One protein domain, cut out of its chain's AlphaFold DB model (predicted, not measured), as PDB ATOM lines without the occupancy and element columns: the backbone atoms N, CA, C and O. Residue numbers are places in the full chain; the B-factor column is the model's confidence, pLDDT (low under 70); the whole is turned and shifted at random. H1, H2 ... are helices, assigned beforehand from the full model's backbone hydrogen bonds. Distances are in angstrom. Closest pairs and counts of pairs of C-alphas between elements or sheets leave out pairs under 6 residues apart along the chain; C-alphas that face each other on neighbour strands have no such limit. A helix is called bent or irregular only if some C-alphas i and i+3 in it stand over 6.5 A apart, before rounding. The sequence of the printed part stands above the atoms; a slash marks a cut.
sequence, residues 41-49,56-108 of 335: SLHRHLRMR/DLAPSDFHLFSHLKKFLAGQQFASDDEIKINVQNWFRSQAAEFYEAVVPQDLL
ATOM      1  N   SER A  41     -39.841 -49.122  17.132       53.69
ATOM      2  CA  SER A  41     -39.059 -47.908  17.395       53.69
ATOM      3  C   SER A  41     -39.782 -46.652  16.897       53.69
ATOM      4  O   SER A  41     -39.923 -45.684  17.644       53.69
ATOM      5  N   LEU A  42     -40.329 -46.700  15.683       52.84
ATOM      6  CA  LEU A  42     -41.001 -45.579  15.024       52.84
ATOM      7  C   LEU A  42     -42.371 -45.281  15.646       52.84
ATOM      8  O   LEU A  42     -42.700 -44.128  15.924       52.84
ATOM      9  N   HIS A  43     -43.133 -46.331  15.960       53.88
ATOM     10  CA  HIS A  43     -44.414 -46.194  16.656       53.88
ATOM     11  C   HIS A  43     -44.244 -45.610  18.069       53.88
ATOM     12  O   HIS A  43     -45.100 -44.865  18.536       53.88
ATOM     13  N   ARG A  44     -43.143 -45.918  18.770       55.50
ATOM     14  CA  ARG A  44     -42.851 -45.317  20.081       55.50
ATOM     15  C   ARG A  44     -42.435 -43.849  19.962       55.50
ATOM     16  O   ARG A  44     -42.768 -43.071  20.845       55.50
ATOM     17  N   HIS A  45     -41.718 -43.486  18.898       55.62
ATOM     18  CA  HIS A  45     -41.166 -42.140  18.731       55.62
ATOM     19  C   HIS A  45     -42.187 -41.124  18.196       55.62
ATOM     20  O   HIS A  45     -42.123 -39.958  18.566       55.62
ATOM     21  N   LEU A  46     -43.141 -41.554  17.360       50.91
ATOM     22  CA  LEU A  46     -44.150 -40.666  16.758       50.91
ATOM     23  C   LEU A  46     -45.509 -40.671  17.468       50.91
ATOM     24  O   LEU A  46     -46.383 -39.883  17.113       50.91
ATOM     25  N   ARG A  47     -45.714 -41.525  18.477       53.75
ATOM     26  CA  ARG A  47     -46.934 -41.491  19.291       53.75
ATOM     27  C   ARG A  47     -46.825 -40.380  20.332       53.75
ATOM     28  O   ARG A  47     -46.540 -40.638  21.500       53.75
ATOM     29  N   MET A  48     -47.081 -39.146  19.908       38.22
ATOM     30  CA  MET A  48     -47.521 -38.102  20.831       38.22
ATOM     31  C   MET A  48     -48.830 -38.593  21.465       38.22
ATOM     32  O   MET A  48     -49.793 -38.899  20.764       38.22
ATOM     33  N   ARG A  49     -48.844 -38.789  22.787       39.81
ATOM     34  CA  ARG A  49     -50.059 -39.178  23.514       39.81
ATOM     35  C   ARG A  49     -51.036 -38.005  23.488       39.81
ATOM     36  O   ARG A  49     -50.950 -37.123  24.330       39.81
ATOM     37  N   ASP A  56     -60.189 -41.265  15.281       57.44
ATOM     38  CA  ASP A  56     -60.697 -40.737  14.016       57.44
ATOM     39  C   ASP A  56     -60.946 -39.213  14.027       57.44
ATOM     40  O   ASP A  56     -61.423 -38.661  13.036       57.44
ATOM     41  N   LEU A  57     -60.649 -38.507  15.124       62.84
ATOM     42  CA  LEU A  57     -60.946 -37.069  15.240       62.84
ATOM     43  C   LEU A  57     -59.725 -36.157  15.296       62.84
ATOM     44  O   LEU A  57     -59.893 -34.949  15.156       62.84
ATOM     45  N   ALA A  58     -58.514 -36.679  15.492       76.19
ATOM     46  CA  ALA A  58     -57.337 -35.822  15.491       76.19
ATOM     47  C   ALA A  58     -57.003 -35.422  14.038       76.19
ATOM     48  O   ALA A  58     -56.687 -36.300  13.229       76.19
ATOM     49  N   PRO A  59     -57.016 -34.123  13.672       70.94
ATOM     50  CA  PRO A  59     -56.646 -33.679  12.322       70.94
ATOM     51  C   PRO A  59     -55.233 -34.137  11.912       70.94
ATOM     52  O   PRO A  59     -54.955 -34.366  10.731       70.94
ATOM     53  N   SER A  60     -54.358 -34.361  12.902       74.06
ATOM     54  CA  SER A  60     -53.031 -34.954  12.723       74.06
ATOM     55  C   SER A  60     -53.080 -36.347  12.093       74.06
ATOM     56  O   SER A  60     -52.267 -36.652  11.220       74.06
ATOM     57  N   ASP A  61     -54.037 -37.185  12.490       76.50
ATOM     58  CA  ASP A  61     -54.055 -38.610  12.153       76.50
ATOM     59  C   ASP A  61     -54.424 -38.849  10.682       76.50
ATOM     60  O   ASP A  61     -53.853 -39.732  10.031       76.50
ATOM     61  N   PHE A  62     -55.274 -37.992  10.106       77.62
ATOM     62  CA  PHE A  62     -55.644 -38.066   8.689       77.62
ATOM     63  C   PHE A  62     -54.713 -37.283   7.777       77.62
ATOM     64  O   PHE A  62     -54.403 -37.760   6.683       77.62
ATOM     65  N   HIS A  63     -54.254 -36.098   8.179       83.88
ATOM     66  CA  HIS A  63     -53.511 -35.237   7.263       83.88
ATOM     67  C   HIS A  63     -52.000 -35.478   7.331       83.88
ATOM     68  O   HIS A  63     -51.379 -35.787   6.313       83.88
ATOM     69  N   LEU A  64     -51.406 -35.431   8.525       90.50
ATOM     70  CA  LEU A  64     -49.955 -35.550   8.694       90.50
ATOM     71  C   LEU A  64     -49.472 -36.970   8.373       90.50
ATOM     72  O   LEU A  64     -48.565 -37.163   7.561       90.50
ATOM     73  N   PHE A  65     -50.111 -37.983   8.964       89.44
ATOM     74  CA  PHE A  65     -49.679 -39.369   8.775       89.44
ATOM     75  C   PHE A  65     -49.978 -39.909   7.375       89.44
ATOM     76  O   PHE A  65     -49.264 -40.801   6.919       89.44
ATOM     77  N   SER A  66     -50.986 -39.391   6.663       92.00
ATOM     78  CA  SER A  66     -51.218 -39.797   5.270       92.00
ATOM     79  C   SER A  66     -50.116 -39.287   4.342       92.00
ATOM     80  O   SER A  66     -49.637 -40.048   3.499       92.00
ATOM     81  N   HIS A  67     -49.654 -38.047   4.527       93.50
ATOM     82  CA  HIS A  67     -48.558 -37.483   3.741       93.50
ATOM     83  C   HIS A  67     -47.223 -38.138   4.092       93.50
ATOM     84  O   HIS A  67     -46.480 -38.518   3.187       93.50
ATOM     85  N   LEU A  68     -46.969 -38.389   5.379       95.50
ATOM     86  CA  LEU A  68     -45.784 -39.124   5.812       95.50
ATOM     87  C   LEU A  68     -45.760 -40.551   5.238       95.50
ATOM     88  O   LEU A  68     -44.733 -40.997   4.730       95.50
ATOM     89  N   LYS A  69     -46.893 -41.265   5.245       94.94
ATOM     90  CA  LYS A  69     -46.993 -42.602   4.631       94.94
ATOM     91  C   LYS A  69     -46.727 -42.567   3.128       94.94
ATOM     92  O   LYS A  69     -46.041 -43.455   2.636       94.94
ATOM     93  N   LYS A  70     -47.235 -41.560   2.408       95.69
ATOM     94  CA  LYS A  70     -46.958 -41.377   0.972       95.69
ATOM     95  C   LYS A  70     -45.485 -41.069   0.708       95.69
ATOM     96  O   LYS A  70     -44.938 -41.602  -0.246       95.69
ATOM     97  N   PHE A  71     -44.851 -40.254   1.551       95.69
ATOM     98  CA  PHE A  71     -43.426 -39.940   1.437       95.69
ATOM     99  C   PHE A  71     -42.546 -41.176   1.659       95.69
ATOM    100  O   PHE A  71     -41.602 -41.406   0.908       95.69
ATOM    101  N   LEU A  72     -42.874 -41.988   2.666       96.19
ATOM    102  CA  LEU A  72     -42.149 -43.223   2.964       96.19
ATOM    103  C   LEU A  72     -42.466 -44.350   1.966       96.19
ATOM    104  O   LEU A  72     -41.675 -45.281   1.815       96.19
ATOM    105  N   ALA A  73     -43.608 -44.289   1.275       96.00
ATOM    106  CA  ALA A  73     -43.977 -45.278   0.274       96.00
ATOM    107  C   ALA A  73     -43.015 -45.218  -0.923       96.00
ATOM    108  O   ALA A  73     -42.874 -44.196  -1.585       96.00
ATOM    109  N   GLY A  74     -42.365 -46.346  -1.214       93.44
ATOM    110  CA  GLY A  74     -41.422 -46.473  -2.327       93.44
ATOM    111  C   GLY A  74     -39.960 -46.219  -1.959       93.44
ATOM    112  O   GLY A  74     -39.090 -46.465  -2.791       93.44
ATOM    113  N   GLN A  75     -39.672 -45.808  -0.722       96.38
ATOM    114  CA  GLN A  75     -38.304 -45.738  -0.214       96.38
ATOM    115  C   GLN A  75     -37.933 -47.054   0.487       96.38
ATOM    116  O   GLN A  75     -38.728 -47.620   1.239       96.38
ATOM    117  N   GLN A  76     -36.727 -47.558   0.219       97.12
ATOM    118  CA  GLN A  76     -36.120 -48.650   0.979       97.12
ATOM    119  C   GLN A  76     -35.007 -48.060   1.835       97.12
ATOM    120  O   GLN A  76     -34.178 -47.316   1.320       97.12
ATOM    121  N   PHE A  77     -34.995 -48.404   3.117       96.56
ATOM    122  CA  PHE A  77     -34.001 -47.927   4.071       96.56
ATOM    123  C   PHE A  77     -33.172 -49.109   4.563       96.56
ATOM    124  O   PHE A  77     -33.717 -50.185   4.830       96.56
ATOM    125  N   ALA A  78     -31.864 -48.914   4.676       96.56
ATOM    126  CA  ALA A  78     -30.933 -49.933   5.144       96.56
ATOM    127  C   ALA A  78     -30.914 -50.046   6.678       96.56
ATOM    128  O   ALA A  78     -30.505 -51.081   7.208       96.56
ATOM    129  N   SER A  79     -31.345 -49.003   7.401       97.56
ATOM    130  CA  SER A  79     -31.358 -48.977   8.867       97.56
ATOM    131  C   SER A  79     -32.463 -48.093   9.456       97.56
ATOM    132  O   SER A  79     -32.965 -47.169   8.816       97.56
ATOM    133  N   ASP A  80     -32.799 -48.337  10.726       96.44
ATOM    134  CA  ASP A  80     -33.730 -47.505  11.501       96.44
ATOM    135  C   ASP A  80     -33.263 -46.043  11.615       96.44
ATOM    136  O   ASP A  80     -34.089 -45.130  11.685       96.44
ATOM    137  N   ASP A  81     -31.952 -45.796  11.638       96.94
ATOM    138  CA  ASP A  81     -31.402 -44.442  11.752       96.94
ATOM    139  C   ASP A  81     -31.574 -43.650  10.455       96.94
ATOM    140  O   ASP A  81     -31.899 -42.462  10.494       96.94
ATOM    141  N   GLU A  82     -31.473 -44.320   9.307       96.75
ATOM    142  CA  GLU A  82     -31.787 -43.724   8.011       96.75
ATOM    143  C   GLU A  82     -33.267 -43.322   7.922       96.75
ATOM    144  O   GLU A  82     -33.593 -42.244   7.416       96.75
ATOM    145  N   ILE A  83     -34.168 -44.131   8.493       96.69
ATOM    146  CA  ILE A  83     -35.592 -43.787   8.576       96.69
ATOM    147  C   ILE A  83     -35.791 -42.543   9.450       96.69
ATOM    148  O   ILE A  83     -36.495 -41.619   9.041       96.69
ATOM    149  N   LYS A  84     -35.163 -42.475  10.632       96.25
ATOM    150  CA  LYS A  84     -35.284 -41.308  11.528       96.25
ATOM    151  C   LYS A  84     -34.817 -40.024  10.849       96.25
ATOM    152  O   LYS A  84     -35.515 -39.015  10.934       96.25
ATOM    153  N   ILE A  85     -33.674 -40.068  10.161       96.38
ATOM    154  CA  ILE A  85     -33.117 -38.911   9.449       96.38
ATOM    155  C   ILE A  85     -34.066 -38.467   8.332       96.38
ATOM    156  O   ILE A  85     -34.370 -37.281   8.224       96.38
ATOM    157  N   ASN A  86     -34.599 -39.401   7.540       96.38
ATOM    158  CA  ASN A  86     -35.532 -39.063   6.465       96.38
ATOM    159  C   ASN A  86     -36.859 -38.504   6.985       96.38
ATOM    160  O   ASN A  86     -37.364 -37.528   6.434       96.38
ATOM    161  N   VAL A  87     -37.397 -39.056   8.074       96.56
ATOM    162  CA  VAL A  87     -38.603 -38.523   8.726       96.56
ATOM    163  C   VAL A  87     -38.346 -37.108   9.259       96.56
ATOM    164  O   VAL A  87     -39.154 -36.213   9.019       96.56
ATOM    165  N   GLN A  88     -37.210 -36.861   9.920       96.06
ATOM    166  CA  GLN A  88     -36.844 -35.520  10.396       96.06
ATOM    167  C   GLN A  88     -36.669 -34.520   9.247       96.06
ATOM    168  O   GLN A  88     -37.174 -33.400   9.324       96.06
ATOM    169  N   ASN A  89     -35.992 -34.920   8.170       96.19
ATOM    170  CA  ASN A  89     -35.826 -34.083   6.983       96.19
ATOM    171  C   ASN A  89     -37.173 -33.780   6.318       96.19
ATOM    172  O   ASN A  89     -37.409 -32.645   5.910       96.19
ATOM    173  N   TRP A  90     -38.086 -34.752   6.284       96.19
ATOM    174  CA  TRP A  90     -39.441 -34.549   5.786       96.19
ATOM    175  C   TRP A  90     -40.198 -33.502   6.608       96.19
ATOM    176  O   TRP A  90     -40.707 -32.546   6.023       96.19
ATOM    177  N   PHE A  91     -40.192 -33.611   7.943       94.69
ATOM    178  CA  PHE A  91     -40.814 -32.625   8.837       94.69
ATOM    179  C   PHE A  91     -40.231 -31.217   8.661       94.69
ATOM    180  O   PHE A  91     -40.986 -30.247   8.669       94.69
ATOM    181  N   ARG A  92     -38.911 -31.102   8.456       92.12
ATOM    182  CA  ARG A  92     -38.227 -29.824   8.174       92.12
ATOM    183  C   ARG A  92     -38.557 -29.248   6.796       92.12
ATOM    184  O   ARG A  92     -38.495 -28.039   6.623       92.12
ATOM    185  N   SER A  93     -38.863 -30.105   5.823       92.06
ATOM    186  CA  SER A  93     -39.236 -29.693   4.464       92.06
ATOM    187  C   SER A  93     -40.703 -29.285   4.326       92.06
ATOM    188  O   SER A  93     -41.058 -28.658   3.330       92.06
ATOM    189  N   GLN A  94     -41.560 -29.635   5.294       92.75
ATOM    190  CA  GLN A  94     -42.951 -29.193   5.272       92.75
ATOM    191  C   GLN A  94     -42.998 -27.679   5.509       92.75
ATOM    192  O   GLN A  94     -42.476 -27.182   6.506       92.75
ATOM    193  N   ALA A  95     -43.612 -26.948   4.578       84.06
ATOM    194  CA  ALA A  95     -43.820 -25.511   4.708       84.06
ATOM    195  C   ALA A  95     -44.728 -25.196   5.909       84.06
ATOM    196  O   ALA A  95     -45.565 -26.015   6.286       84.06
ATOM    197  N   ALA A  96     -44.605 -23.993   6.479       76.31
ATOM    198  CA  ALA A  96     -45.484 -23.531   7.561       76.31
ATOM    199  C   ALA A  96     -46.976 -23.651   7.185       76.31
ATOM    200  O   ALA A  96     -47.785 -24.106   7.989       76.31
ATOM    201  N   GLU A  97     -47.294 -23.384   5.915       72.50
ATOM    202  CA  GLU A  97     -48.629 -23.514   5.317       72.50
ATOM    203  C   GLU A  97     -49.234 -24.921   5.472       72.50
ATOM    204  O   GLU A  97     -50.447 -25.070   5.603       72.50
ATOM    205  N   PHE A  98     -48.401 -25.969   5.503       80.56
ATOM    206  CA  PHE A  98     -48.867 -27.343   5.695       80.56
ATOM    207  C   PHE A  98     -49.485 -27.538   7.083       80.56
ATOM    208  O   PHE A  98     -50.482 -28.239   7.219       80.56
ATOM    209  N   TYR A  99     -48.924 -26.909   8.117       77.62
ATOM    210  CA  TYR A  99     -49.461 -27.001   9.476       77.62
ATOM    211  C   TYR A  99     -50.666 -26.081   9.678       77.62
ATOM    212  O   TYR A  99     -51.584 -26.443  10.411       77.62
ATOM    213  N   GLU A 100     -50.703 -24.940   8.988       78.06
ATOM    214  CA  GLU A 100     -51.857 -24.034   8.999       78.06
ATOM    215  C   GLU A 100     -53.091 -24.676   8.354       78.06
ATOM    216  O   GLU A 100     -54.186 -24.563   8.892       78.06
ATOM    217  N   ALA A 101     -52.920 -25.444   7.272       74.00
ATOM    218  CA  ALA A 101     -54.017 -26.180   6.638       74.00
ATOM    219  C   ALA A 101     -54.569 -27.341   7.493       74.00
ATOM    220  O   ALA A 101     -55.685 -27.808   7.260       74.00
ATOM    221  N   VAL A 102     -53.789 -27.834   8.464       67.38
ATOM    222  CA  VAL A 102     -54.175 -28.945   9.355       67.38
ATOM    223  C   VAL A 102     -54.996 -28.470  10.542       67.38
ATOM    224  O   VAL A 102     -55.770 -29.259  11.080       67.38
ATOM    225  N   VAL A 103     -54.846 -27.211  10.952       67.75
ATOM    226  CA  VAL A 103     -55.699 -26.599  11.971       67.75
ATOM    227  C   VAL A 103     -56.910 -26.027  11.238       67.75
ATOM    228  O   VAL A 103     -56.784 -24.989  10.594       67.75
ATOM    229  N   PRO A 104     -58.092 -26.670  11.288       56.50
ATOM    230  CA  PRO A 104     -59.283 -26.065  10.721       56.50
ATOM    231  C   PRO A 104     -59.489 -24.732  11.435       56.50
ATOM    232  O   PRO A 104     -59.552 -24.695  12.667       56.50
ATOM    233  N   GLN A 105     -59.589 -23.647  10.673       53.44
ATOM    234  CA  GLN A 105     -59.858 -22.309  11.203       53.44
ATOM    235  C   GLN A 105     -61.134 -22.294  12.074       53.44
ATOM    236  O   GLN A 105     -61.215 -21.550  13.048       53.44
ATOM    237  N   ASP A 106     -62.051 -23.234  11.825       55.00
ATOM    238  CA  ASP A 106     -63.272 -23.484  12.598       55.00
ATOM    239  C   ASP A 106     -63.044 -23.966  14.049       55.00
ATOM    240  O   ASP A 106     -63.951 -23.852  14.873       55.00
ATOM    241  N   LEU A 107     -61.864 -24.495  14.405       55.47
ATOM    242  CA  LEU A 107     -61.536 -24.859  15.796       55.47
ATOM    243  C   LEU A 107     -60.954 -23.691  16.609       55.47
ATOM    244  O   LEU A 107     -60.890 -23.789  17.834       55.47
ATOM    245  N   LEU A 108     -60.545 -22.595  15.961       50.47
ATOM    246  CA  LEU A 108     -59.992 -21.409  16.629       50.47
ATOM    247  C   LEU A 108     -61.030 -20.303  16.878       50.47
ATOM    248  O   LEU A 108     -60.732 -19.364  17.613       50.47
TER     249      LEU A 108
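AT A GLANCE: This is residues 41 to 49 and 56 to 108 of the 335 residues of an uncharacterized protein of Araneus ventricosus (UniProt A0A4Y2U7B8). Look for two longer helices, H2 and H3, splayed at 61 degrees, the chain folding back from one to the other through residues 73 to 79, with the short H1 beside H3 and the short H4 beyond the end of H3, near H2. It is a loose, thinly joined arrangement, and its long axis runs from Ala 78, in the link, to Asp 106, in the last stretch. The printed part has 62 residues, with four named helices in the order H1, H2, H3, H4 and no named strand; the class is all helix. The whole is only just loose, close to compact, with a radius of gyration of the C-alphas of 13.1 A, and it is elongated, spanning 42 by 24 by 17 A.

HOW THE PARTS SIT: Begin with H2, residues 59 to 72, and H3, residues 80 to 93. They only just touch, with 3 pairs of C-alphas within 8 A, and the closest C-alphas are those of Leu 68 and Val 87, 7.8 A apart. H2 touches H3 with residues 68 to 71 alone, and H3 touches H2 with residues 87 to 90 alone. They run opposite ways at a steep tilt of 61 degrees. Look next at H1, residues 41 to 46: it is close to H3 but not clearly touching, the closest C-alphas being those of Leu 42 and Lys 84, 7.9 A apart. H1 and H3 run the same way at a shallow tilt of 19 degrees. H4, residues 96 to 100, is near H2, with 5 pairs of C-alphas within 10 A. H1 and H4 are apart, and so are H1 and H2, and H3 and H4. In H1, H3 and H4 every O i to N i+4 pair is within hydrogen-bond range; in H2, 8 of 10 are.

IN THESE COORDINATES: Find C-alpha 59 at (-56.646, -33.679, 12.322); from there H2 runs 19.7 A to C-alpha 72. H2 is neither bent nor irregular, but only just: C-alphas 61 and 64 are 6.2 A apart. H3 runs 19.9 A, from C-alpha 80 at (-33.730, -47.505, 11.501) to C-alpha 93. H1 measures 8.9 A from C-alpha 41 to C-alpha 46, and H4 measures 6.6 A, ending at C-alpha 100, (-51.857, -24.034, 8.999).

THE WHOLE: The C-alphas farthest apart are those of Ala 78 and Asp 106, at 42.4 A. Residues 50 to 55 are not printed, and C-alphas 49 and 56 are 14.3 A apart across that cut, which lies in the link from H1 to H2. Of the links printed whole, H2 to H3 is short, with 7 residues, and H3 to H4 is tight, with 2. Residues 92 to 97 stand free. The mean pLDDT of the printed part is 79.6; residues 41 to 49, 56 to 57 and 102 to 108 are under 70.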